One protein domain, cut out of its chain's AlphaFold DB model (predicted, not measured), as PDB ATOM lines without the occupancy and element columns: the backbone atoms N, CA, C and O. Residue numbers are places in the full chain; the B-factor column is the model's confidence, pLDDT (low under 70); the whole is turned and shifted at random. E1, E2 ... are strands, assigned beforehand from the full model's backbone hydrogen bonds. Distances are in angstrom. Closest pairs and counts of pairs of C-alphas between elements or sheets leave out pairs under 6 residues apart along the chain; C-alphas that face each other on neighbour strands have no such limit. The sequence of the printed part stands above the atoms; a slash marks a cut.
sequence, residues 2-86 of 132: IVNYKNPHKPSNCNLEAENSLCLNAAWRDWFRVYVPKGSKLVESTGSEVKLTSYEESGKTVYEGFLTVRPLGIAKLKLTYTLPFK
ATOM      1  N   ILE A   2     142.521 107.932  71.529       95.31
ATOM      2  CA  ILE A   2     143.769 108.525  71.021       95.31
ATOM      3  C   ILE A   2     143.532 110.018  70.778       95.31
ATOM      4  O   ILE A   2     142.539 110.366  70.148       95.31
ATOM      5  N   VAL A   3     144.449 110.867  71.238       95.00
ATOM      6  CA  VAL A   3     144.452 112.318  70.996       95.00
ATOM      7  C   VAL A   3     145.789 112.696  70.363       95.00
ATOM      8  O   VAL A   3     146.842 112.274  70.843       95.00
ATOM      9  N   ASN A   4     145.751 113.455  69.267       95.75
ATOM     10  CA  ASN A   4     146.952 113.960  68.607       95.75
ATOM     11  C   ASN A   4     147.058 115.466  68.847       95.75
ATOM     12  O   ASN A   4     146.172 116.210  68.438       95.75
ATOM     13  N   TYR A   5     148.159 115.892  69.452       93.81
ATOM     14  CA  TYR A   5     148.516 117.291  69.641       93.81
ATOM     15  C   TYR A   5     149.488 117.673  68.534       93.81
ATOM     16  O   TYR A   5     150.521 117.019  68.373       93.81
ATOM     17  N   LYS A   6     149.157 118.689  67.741       93.19
ATOM     18  CA  LYS A   6     149.939 119.087  66.567       93.19
ATOM     19  C   LYS A   6     150.417 120.519  66.733       93.19
ATOM     20  O   LYS A   6     149.606 121.407  66.948       93.19
ATOM     21  N   ASN A   7     151.714 120.740  66.547       91.75
ATOM     22  CA  ASN A   7     152.275 122.077  66.391       91.75
ATOM     23  C   ASN A   7     152.645 122.268  64.910       91.75
ATOM     24  O   ASN A   7     153.667 121.739  64.470       91.75
ATOM     25  N   PRO A   8     151.823 122.969  64.107       89.94
ATOM     26  CA  PRO A   8     152.089 123.157  62.683       89.94
ATOM     27  C   PRO A   8     153.119 124.261  62.396       89.94
ATOM     28  O   PRO A   8     153.499 124.449  61.240       89.94
ATOM     29  N   HIS A   9     153.575 124.996  63.413       89.25
ATOM     30  CA  HIS A   9     154.429 126.164  63.239       89.25
ATOM     31  C   HIS A   9     155.917 125.797  63.299       89.25
ATOM     32  O   HIS A   9     156.341 124.888  64.021       89.25
ATOM     33  N   LYS A  10     156.731 126.534  62.534       88.12
ATOM     34  CA  LYS A  10     158.198 126.422  62.542       88.12
ATOM     35  C   LYS A  10     158.782 126.978  63.846       88.12
ATOM     36  O   LYS A  10     158.193 127.915  64.389       88.12
ATOM     37  N   PRO A  11     159.919 126.448  64.333       85.56
ATOM     38  CA  PRO A  11     160.572 126.992  65.518       85.56
ATOM     39  C   PRO A  11     160.928 128.465  65.302       85.56
ATOM     40  O   PRO A  11     161.329 128.854  64.201       85.56
ATOM     41  N   SER A  12     160.797 129.275  66.348       83.19
ATOM     42  CA  SER A  12     161.261 130.661  66.314       83.19
ATOM     43  C   SER A  12     162.789 130.743  66.267       83.19
ATOM     44  O   SER A  12     163.488 129.838  66.728       83.19
ATOM     45  N   ASN A  13     163.321 131.854  65.744       75.88
ATOM     46  CA  ASN A  13     164.735 132.171  65.911       75.88
ATOM     47  C   ASN A  13     164.984 132.499  67.388       75.88
ATOM     48  O   ASN A  13     164.541 133.533  67.875       75.88
ATOM     49  N   CYS A  14     165.648 131.584  68.086       70.06
ATOM     50  CA  CYS A  14     165.926 131.665  69.516       70.06
ATOM     51  C   CYS A  14     167.347 132.155  69.829       70.06
ATOM     52  O   CYS A  14     167.900 131.835  70.881       70.06
ATOM     53  N   ASN A  15     167.973 132.885  68.902       73.81
ATOM     54  CA  ASN A  15     169.301 133.435  69.118       73.81
ATOM     55  C   ASN A  15     169.241 134.683  70.015       73.81
ATOM     56  O   ASN A  15     168.870 135.756  69.554       73.81
ATOM     57  N   LEU A  16     169.694 134.553  71.265       66.56
ATOM     58  CA  LEU A  16     169.767 135.645  72.246       66.56
ATOM     59  C   LEU A  16     170.572 136.868  71.764       66.56
ATOM     60  O   LEU A  16     170.377 137.960  72.290       66.56
ATOM     61  N   GLU A  17     171.454 136.700  70.774       73.06
ATOM     62  CA  GLU A  17     172.285 137.765  70.199       73.06
ATOM     63  C   GLU A  17     171.671 138.407  68.942       73.06
ATOM     64  O   GLU A  17     172.187 139.400  68.434       73.06
ATOM     65  N   ALA A  18     170.571 137.858  68.416       70.88
ATOM     66  CA  ALA A  18     169.862 138.444  67.285       70.88
ATOM     67  C   ALA A  18     168.837 139.477  67.777       70.88
ATOM     68  O   ALA A  18     167.881 139.127  68.477       70.88
ATOM     69  N   GLU A  19     169.011 140.743  67.377       57.75
ATOM     70  CA  GLU A  19     168.044 141.816  67.635       57.75
ATOM     71  C   GLU A  19     166.630 141.404  67.179       57.75
ATOM     72  O   GLU A  19     166.444 140.850  66.094       57.75
ATOM     73  N   ASN A  20     165.622 141.680  68.013       60.97
ATOM     74  CA  ASN A  20     164.206 141.360  67.774       60.97
ATOM     75  C   ASN A  20     163.875 139.869  67.573       60.97
ATOM     76  O   ASN A  20     162.822 139.540  67.020       60.97
ATOM     77  N   SER A  21     164.726 138.946  68.030       65.19
ATOM     78  CA  SER A  21     164.381 137.526  68.025       65.19
ATOM     79  C   SER A  21     163.569 137.159  69.279       65.19
ATOM     80  O   SER A  21     163.992 137.354  70.416       65.19
ATOM     81  N   LEU A  22     162.339 136.678  69.074       67.50
ATOM     82  CA  LEU A  22     161.456 136.213  70.145       67.50
ATOM     83  C   LEU A  22     161.290 134.695  70.038       67.50
ATOM     84  O   LEU A  22     160.850 134.192  69.003       67.50
ATOM     85  N   CYS A  23     161.567 133.963  71.122       70.81
ATOM     86  CA  CYS A  23     161.275 132.530  71.248       70.81
ATOM     87  C   CYS A  23     159.776 132.273  71.475       70.81
ATOM     88  O   CYS A  23     159.377 131.794  72.533       70.81
ATOM     89  N   LEU A  24     158.936 132.606  70.496       79.06
ATOM     90  CA  LEU A  24     157.485 132.426  70.618       79.06
ATOM     91  C   LEU A  24     157.062 130.970  70.397       79.06
ATOM     92  O   LEU A  24     156.203 130.469  71.113       79.06
ATOM     93  N   ASN A  25     157.686 130.272  69.445       84.38
ATOM     94  CA  ASN A  25     157.403 128.868  69.168       84.38
ATOM     95  C   ASN A  25     158.603 127.977  69.510       84.38
ATOM     96  O   ASN A  25     159.510 127.774  68.694       84.38
ATOM     97  N   ALA A  26     158.589 127.452  70.732       84.69
ATOM     98  CA  ALA A  26     159.558 126.499  71.264       84.69
ATOM     99  C   ALA A  26     158.900 125.124  71.498       84.69
ATOM    100  O   ALA A  26     157.812 124.842  71.001       84.69
ATOM    101  N   ALA A  27     159.570 124.232  72.234       88.19
ATOM    102  CA  ALA A  27     158.950 122.986  72.676       88.19
ATOM    103  C   ALA A  27     157.746 123.297  73.582       88.19
ATOM    104  O   ALA A  27     157.912 123.809  74.689       88.19
ATOM    105  N   TRP A  28     156.545 122.991  73.099       89.12
ATOM    106  CA  TRP A  28     155.297 123.245  73.803       89.12
ATOM    107  C   TRP A  28     155.037 122.112  74.790       89.12
ATOM    108  O   TRP A  28     154.717 120.995  74.390       89.12
ATOM    109  N   ARG A  29     155.217 122.395  76.080       91.62
ATOM    110  CA  ARG A  29     154.817 121.493  77.161       91.62
ATOM    111  C   ARG A  29     153.351 121.724  77.470       91.62
ATOM    112  O   ARG A  29     152.974 122.855  77.762       91.62
ATOM    113  N   ASP A  30     152.569 120.661  77.421       91.81
ATOM    114  CA  ASP A  30     151.135 120.710  77.642       91.81
ATOM    115  C   ASP A  30     150.731 119.819  78.815       91.81
ATOM    116  O   ASP A  30     151.268 118.720  79.006       91.81
ATOM    117  N   TRP A  31     149.790 120.325  79.604       93.56
ATOM    118  CA  TRP A  31     149.199 119.643  80.745       93.56
ATOM    119  C   TRP A  31     147.791 119.211  80.367       93.56
ATOM    120  O   TRP A  31     146.928 120.044  80.099       93.56
ATOM    121  N   PHE A  32     147.544 117.904  80.369       94.50
ATOM    122  CA  PHE A  32     146.248 117.370  79.972       94.50
ATOM    123  C   PHE A  32     145.556 116.660  81.128       94.50
ATOM    124  O   PHE A  32     146.181 116.005  81.967       94.50
ATOM    125  N   ARG A  33     144.223 116.721  81.098       95.75
ATOM    126  CA  ARG A  33     143.332 115.955  81.968       95.75
ATOM    127  C   ARG A  33     142.278 115.259  81.125       95.75
ATOM    128  O   ARG A  33     141.611 115.887  80.306       95.75
ATOM    129  N   VAL A  34     142.121 113.957  81.333       96.62
ATOM    130  CA  VAL A  34     141.070 113.157  80.701       96.62
ATOM    131  C   VAL A  34     140.101 112.694  81.775       96.62
ATOM    132  O   VAL A  34     140.449 111.867  82.618       96.62
ATOM    133  N   TYR A  35     138.878 113.216  81.717       96.50
ATOM    134  CA  TYR A  35     137.797 112.869  82.633       96.50
ATOM    135  C   TYR A  35     137.008 111.689  82.075       96.50
ATOM    136  O   TYR A  35     136.412 111.767  81.000       96.50
ATOM    137  N   VAL A  36     136.975 110.595  82.824       95.75
ATOM    138  CA  VAL A  36     136.223 109.384  82.485       95.75
ATOM    139  C   VAL A  36     135.201 109.069  83.584       95.75
ATOM    140  O   VAL A  36     135.275 109.631  84.683       95.75
ATOM    141  N   PRO A  37     134.207 108.198  83.331       95.25
ATOM    142  CA  PRO A  37     133.233 107.831  84.354       95.25
ATOM    143  C   PRO A  37     133.906 107.355  85.645       95.25
ATOM    144  O   PRO A  37     134.875 106.591  85.598       95.25
ATOM    145  N   LYS A  38     133.401 107.815  86.794       97.00
ATOM    146  CA  LYS A  38     133.952 107.473  88.110       97.00
ATOM    147  C   LYS A  38     134.037 105.962  88.292       97.00
ATOM    148  O   LYS A  38     133.039 105.273  88.116       97.00
ATOM    149  N   GLY A  39     135.214 105.474  88.674       96.69
ATOM    150  CA  GLY A  39     135.501 104.048  88.855       96.69
ATOM    151  C   GLY A  39     136.095 103.369  87.620       96.69
ATOM    152  O   GLY A  39     136.393 102.174  87.673       96.69
ATOM    153  N   SER A  40     136.295 104.107  86.522       97.00
ATOM    154  CA  SER A  40     137.079 103.612  85.387       97.00
ATOM    155  C   SER A  40     138.510 103.298  85.821       97.00
ATOM    156  O   SER A  40     139.076 104.000  86.660       97.00
ATOM    157  N   LYS A  41     139.110 102.254  85.243       96.75
ATOM    158  CA  LYS A  41     140.481 101.835  85.571       96.75
ATOM    159  C   LYS A  41     141.379 101.941  84.353       96.75
ATOM    160  O   LYS A  41     141.051 101.407  83.293       96.75
ATOM    161  N   LEU A  42     142.519 102.604  84.512       96.69
ATOM    162  CA  LEU A  42     143.533 102.691  83.472       96.69
ATOM    163  C   LEU A  42     144.171 101.312  83.266       96.69
ATOM    164  O   LEU A  42     144.608 100.681  84.226       96.69
ATOM    165  N   VAL A  43     144.215 100.856  82.016       96.81
ATOM    166  CA  VAL A  43     144.853  99.592  81.613       96.81
ATOM    167  C   VAL A  43     146.229  99.866  81.024       96.81
ATOM    168  O   VAL A  43     147.204  99.221  81.389       96.81
ATOM    169  N   GLU A  44     146.308 100.834  80.112       95.94
ATOM    170  CA  GLU A  44     147.536 101.193  79.409       95.94
ATOM    171  C   GLU A  44     147.513 102.683  79.064       95.94
ATOM    172  O   GLU A  44     146.466 103.244  78.724       95.94
ATOM    173  N   SER A  45     148.683 103.313  79.102       95.25
ATOM    174  CA  SER A  45     148.873 104.684  78.648       95.25
ATOM    175  C   SER A  45     150.205 104.853  77.939       95.25
ATOM    176  O   SER A  45     151.232 104.423  78.464       95.25
ATOM    177  N   THR A  46     150.205 105.546  76.803       96.12
ATOM    178  CA  THR A  46     151.426 105.950  76.098       96.12
ATOM    179  C   THR A  46     151.343 107.410  75.649       96.12
ATOM    180  O   THR A  46     150.252 107.951  75.459       96.12
ATOM    181  N   GLY A  47     152.502 108.055  75.499       93.38
ATOM    182  CA  GLY A  47     152.619 109.440  75.023       93.38
ATOM    183  C   GLY A  47     152.756 110.511  76.109       93.38
ATOM    184  O   GLY A  47     153.095 111.641  75.781       93.38
ATOM    185  N   SER A  48     152.535 110.165  77.381       93.00
ATOM    186  CA  SER A  48     152.861 111.035  78.518       93.00
ATOM    187  C   SER A  48     154.356 110.948  78.839       93.00
ATOM    188  O   SER A  48     154.924 109.854  78.830       93.00
ATOM    189  N   GLU A  49     154.988 112.079  79.146       92.25
ATOM    190  CA  GLU A  49     156.397 112.156  79.571       92.25
ATOM    191  C   GLU A  49     156.593 111.727  81.029       92.25
ATOM    192  O   GLU A  49     157.692 111.365  81.444       92.25
ATOM    193  N   VAL A  50     155.508 111.735  81.800       92.12
ATOM    194  CA  VAL A  50     155.467 111.280  83.189       92.12
ATOM    195  C   VAL A  50     154.469 110.142  83.346       92.12
ATOM    196  O   VAL A  50     153.549 109.977  82.540       92.12
ATOM    197  N   LYS A  51     154.614 109.363  84.421       92.69
ATOM    198  CA  LYS A  51     153.569 108.418  84.819       92.69
ATOM    199  C   LYS A  51     152.280 109.198  85.083       92.69
ATOM    200  O   LYS A  51     152.307 110.190  85.804       92.69
ATOM    201  N   LEU A  52     151.172 108.736  84.506       95.31
ATOM    202  CA  LEU A  52     149.874 109.363  84.725       95.31
ATOM    203  C   LEU A  52     149.484 109.293  86.198       95.31
ATOM    204  O   LEU A  52     149.593 108.235  86.830       95.31
ATOM    205  N   THR A  53     148.968 110.403  86.706       96.19
ATOM    206  CA  THR A  53     148.300 110.437  88.004       96.19
ATOM    207  C   THR A  53     146.824 110.126  87.796       96.19
ATOM    208  O   THR A  53     146.231 110.529  86.796       96.19
ATOM    209  N   SER A  54     146.238 109.368  88.722       97.19
ATOM    210  CA  SER A  54     144.821 109.012  88.706       97.19
ATOM    211  C   SER A  54     144.179 109.433  90.019       97.19
ATOM    212  O   SER A  54     144.629 109.002  91.079       97.19
ATOM    213  N   TYR A  55     143.120 110.234  89.953       97.75
ATOM    214  CA  TYR A  55     142.383 110.707  91.129       97.75
ATOM    215  C   TYR A  55     140.898 110.918  90.812       97.75
ATOM    216  O   TYR A  55     140.463 110.732  89.674       97.75
ATOM    217  N   GLU A  56     140.103 111.249  91.830       97.62
ATOM    218  CA  GLU A  56     138.705 111.638  91.653       97.62
ATOM    219  C   GLU A  56     138.556 113.158  91.741       97.62
ATOM    220  O   GLU A  56     139.036 113.778  92.686       97.62
ATOM    221  N   GLU A  57     137.854 113.749  90.778       96.94
ATOM    222  CA  GLU A  57     137.503 115.172  90.758       96.94
ATOM    223  C   GLU A  57     136.136 115.326  90.087       96.94
ATOM    224  O   GLU A  57     135.837 114.644  89.105       96.94
ATOM    225  N   SER A  58     135.269 116.185  90.635       93.88
ATOM    226  CA  SER A  58     133.943 116.486  90.064       93.88
ATOM    227  C   SER A  58     133.089 115.244  89.745       93.88
ATOM    228  O   SER A  58     132.361 115.199  88.754       93.88
ATOM    229  N   GLY A  59     133.197 114.195  90.570       95.88
ATOM    230  CA  GLY A  59     132.466 112.938  90.369       95.88
ATOM    231  C   GLY A  59     132.924 112.128  89.148       95.88
ATOM    232  O   GLY A  59     132.169 111.292  88.647       95.88
ATOM    233  N   LYS A  60     134.144 112.364  88.657       96.94
ATOM    234  CA  LYS A  60     134.802 111.634  87.567       96.94
ATOM    235  C   LYS A  60     136.112 111.032  88.061       96.94
ATOM    236  O   LYS A  60     136.689 111.500  89.038       96.94
ATOM    237  N   THR A  61     136.592 110.007  87.365       98.00
ATOM    238  CA  THR A  61     137.994 109.589  87.481       98.00
ATOM    239  C   THR A  61     138.799 110.395  86.470       98.00
ATOM    240  O   THR A  61     138.410 110.476  85.304       98.00
ATOM    241  N   VAL A  62     139.892 111.006  86.913       98.00
ATOM    242  CA  VAL A  62     140.750 111.862  86.088       98.00
ATOM    243  C   VAL A  62     142.083 111.177  85.874       98.00
ATOM    244  O   VAL A  62     142.710 110.736  86.836       98.00
ATOM    245  N   TYR A  63     142.513 111.110  84.615       97.69
ATOM    246  CA  TYR A  63     143.887 110.779  84.256       97.69
ATOM    247  C   TYR A  63     144.616 112.049  83.844       97.69
ATOM    248  O   TYR A  63     144.210 112.720  82.894       97.69
ATOM    249  N   GLU A  64     145.692 112.355  84.554       96.94
ATOM    250  CA  GLU A  64     146.459 113.583  84.391       96.94
ATOM    251  C   GLU A  64     147.908 113.282  84.018       96.94
ATOM    252  O   GLU A  64     148.521 112.361  84.570       96.94
ATOM    253  N   GLY A  65     148.466 114.076  83.106       96.56
ATOM    254  CA  GLY A  65     149.873 113.991  82.746       96.56
ATOM    255  C   GLY A  65     150.381 115.202  81.978       96.56
ATOM    256  O   GLY A  65     149.690 116.207  81.812       96.56
ATOM    257  N   PHE A  66     151.611 115.059  81.497       96.06
ATOM    258  CA  PHE A  66     152.300 116.059  80.694       96.06
ATOM    259  C   PHE A  66     152.795 115.437  79.397       96.06
ATOM    260  O   PHE A  66     153.196 114.270  79.369       96.06
ATOM    261  N   LEU A  67     152.793 116.224  78.332       95.62
ATOM    262  CA  LEU A  67     153.419 115.876  77.063       95.62
ATOM    263  C   LEU A  67     154.158 117.082  76.494       95.62
ATOM    264  O   LEU A  67     153.852 118.222  76.833       95.62
ATOM    265  N   THR A  68     155.105 116.833  75.595       95.06
ATOM    266  CA  THR A  68     155.785 117.891  74.849       95.06
ATOM    267  C   THR A  68     155.525 117.736  73.356       95.06
ATOM    268  O   THR A  68     155.782 116.683  72.767       95.06
ATOM    269  N   VAL A  69     155.087 118.816  72.713       94.25
ATOM    270  CA  VAL A  69     154.960 118.939  71.260       94.25
ATOM    271  C   VAL A  69     156.086 119.825  70.741       94.25
ATOM    272  O   VAL A  69     156.180 121.012  71.053       94.25
ATOM    273  N   ARG A  70     156.980 119.255  69.932       92.44
ATOM    274  CA  ARG A  70     158.042 120.031  69.274       92.44
ATOM    275  C   ARG A  70     157.470 120.827  68.090       92.44
ATOM    276  O   ARG A  70     156.481 120.379  67.509       92.44
ATOM    277  N   PRO A  71     158.095 121.949  67.687       92.44
ATOM    278  CA  PRO A  71     157.745 122.651  66.452       92.44
ATOM    279  C   PRO A  71     157.715 121.705  65.245       92.44
ATOM    280  O   PRO A  71     158.575 120.832  65.130       92.44
ATOM    281  N   LEU A  72     156.717 121.865  64.370       91.81
ATOM    282  CA  LEU A  72     156.391 120.947  63.260       91.81
ATOM    283  C   LEU A  72     156.106 119.487  63.675       91.81
ATOM    284  O   LEU A  72     156.045 118.597  62.824       91.81
ATOM    285  N   GLY A  73     155.955 119.221  64.971       92.94
ATOM    286  CA  GLY A  73     155.800 117.892  65.542       92.94
ATOM    287  C   GLY A  73     154.354 117.524  65.857       92.94
ATOM    288  O   GLY A  73     153.445 118.357  65.885       92.94
ATOM    289  N   ILE A  74     154.163 116.233  66.130       94.50
ATOM    290  CA  ILE A  74     152.910 115.670  66.633       94.50
ATOM    291  C   ILE A  74     153.229 114.823  67.863       94.50
ATOM    292  O   ILE A  74     154.038 113.900  67.777       94.50
ATOM    293  N   ALA A  75     152.568 115.102  68.984       95.81
ATOM    294  CA  ALA A  75     152.548 114.215  70.141       95.81
ATOM    295  C   ALA A  75     151.246 113.408  70.140       95.81
ATOM    296  O   ALA A  75     150.169 113.940  69.873       95.81
ATOM    297  N   LYS A  76     151.336 112.107  70.424       96.38
ATOM    298  CA  LYS A  76     150.188 111.196  70.413       96.38
ATOM    299  C   LYS A  76     149.973 110.621  71.803       96.38
ATOM    300  O   LYS A  76     150.772 109.804  72.251       96.38
ATOM    301  N   LEU A  77     148.870 111.002  72.435       96.88
ATOM    302  CA  LEU A  77     148.403 110.432  73.693       96.88
ATOM    303  C   LEU A  77     147.456 109.267  73.391       96.88
ATOM    304  O   LEU A  77     146.431 109.457  72.733       96.88
ATOM    305  N   LYS A  78     147.766 108.067  73.880       97.00
ATOM    306  CA  LYS A  78     146.880 106.898  73.787       97.00
ATOM    307  C   LYS A  78     146.558 106.397  75.186       97.00
ATOM    308  O   LYS A  78     147.462 106.083  75.952       97.00
ATOM    309  N   LEU A  79     145.265 106.276  75.475       96.75
ATOM    310  CA  LEU A  79     144.749 105.740  76.731       96.75
ATOM    311  C   LEU A  79     143.830 104.553  76.459       96.75
ATOM    312  O   LEU A  79     142.880 104.656  75.671       96.75
ATOM    313  N   THR A  80     144.084 103.455  77.159       96.62
ATOM    314  CA  THR A  80     143.211 102.283  77.233       96.62
ATOM    315  C   THR A  80     142.721 102.163  78.667       96.62
ATOM    316  O   THR A  80     143.524 102.131  79.598       96.62
ATOM    317  N   TYR A  81     141.409 102.105  78.862       95.88
ATOM    318  CA  TYR A  81     140.795 102.003  80.184       95.88
ATOM    319  C   TYR A  81     139.538 101.139  80.129       95.88
ATOM    320  O   TYR A  81     138.916 100.996  79.074       95.88
ATOM    321  N   THR A  82     139.164 100.571  81.270       95.62
ATOM    322  CA  THR A  82     137.898  99.858  81.441       95.62
ATOM    323  C   THR A  82     136.872 100.761  82.104       95.62
ATOM    324  O   THR A  82     137.199 101.540  83.001       95.62
ATOM    325  N   LEU A  83     135.625 100.656  81.649       93.62
ATOM    326  CA  LEU A  83     134.490 101.323  82.273       93.62
ATOM    327  C   LEU A  83     133.963 100.486  83.452       93.62
ATOM    328  O   LEU A  83     134.018  99.256  83.402       93.62
ATOM    329  N   PRO A  84     133.408 101.130  84.491       94.31
ATOM    330  CA  PRO A  84     132.815 100.444  85.641       94.31
ATOM    331  C   PRO A  84     131.424  99.860  85.341       94.31
ATOM    332  O   PRO A  84     130.820  99.228  86.202       94.31
ATOM    333  N   PHE A  85     130.911 100.064  84.128       91.25
ATOM    334  CA  PHE A  85     129.642  99.542  83.634       91.25
ATOM    335  C   PHE A  85     129.785  99.107  82.173       91.25
ATOM    336  O   PHE A  85     130.759  99.438  81.494       91.25
ATOM    337  N   LYS A  86     128.795  98.359  81.684       87.94
ATOM    338  CA  LYS A  86     128.681  97.997  80.269       87.94
ATOM    339  C   LYS A  86     127.809  99.027  79.562       87.94
ATOM    340  O   LYS A  86     126.782  99.425  80.097       87.94
TER     341      LYS A  86
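This is residues 2 to 86 of the 132 residues of an uncharacterized protein of Candidatus Levybacteria bacterium RIFCSPLOWO2_01_FULL_39_10 (UniProt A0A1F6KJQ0). Two small three-stranded sheets, E2 E5 E4 and E1 E6 E3, stand face to face as a narrow sandwich, and the long loop of residues 7 to 27 runs out past one end and folds back, adding much of the length. The printed part has 85 residues with six named strands, E1 to E6 along the chain, and no named helix, the class all strand; both sheets are antiparallel. The whole is loose, with a radius of gyration of the C-alphas of 17.1 A and spans of 59 by 21 by 17 A.

Find C-alpha 28 at (155.297, 123.245, 73.803); from there E2, residues 28 to 37, runs 28.9 A. In the same sheet look for E5, residues 60 to 69, 26.9 A, the neighbour of E2, and for E4, residues 53 to 57, the neighbour of E5. In the other sheet, E1, residues 2 to 6, begins at C-alpha 2 at (143.769, 108.525, 71.021). E3 is residues 41 to 46; E6, residues 74 to 82, runs 26.4 A to C-alpha 82 at (137.898, 99.858, 81.441).

In the strongly twisted sheet E2 E5 E4, look for N 30 and O 67 of E2 and E5 at 2.8 A, and N 62 and O 55 of the hairpin E4 and E5 at 2.8 A. E6 pairs staggered: with E1 over residues 74 to 78, as N 5 and O 75 show at 2.8 A, and with E3 over residues 78 to 82, N 43 and O 80 at 2.8 A. The facing parts of the sheets are 9.8 A centre to centre, their strands at 21 degrees. E1 and E4 are apart.

The C-alphas of Glu 19 and Lys 86, the two farthest apart, are 60.2 A apart. The printed part has no cut, and the link E1 to E2 is long, 21 residues. Residue 16 and residues 19 to 22 have pLDDT under 70.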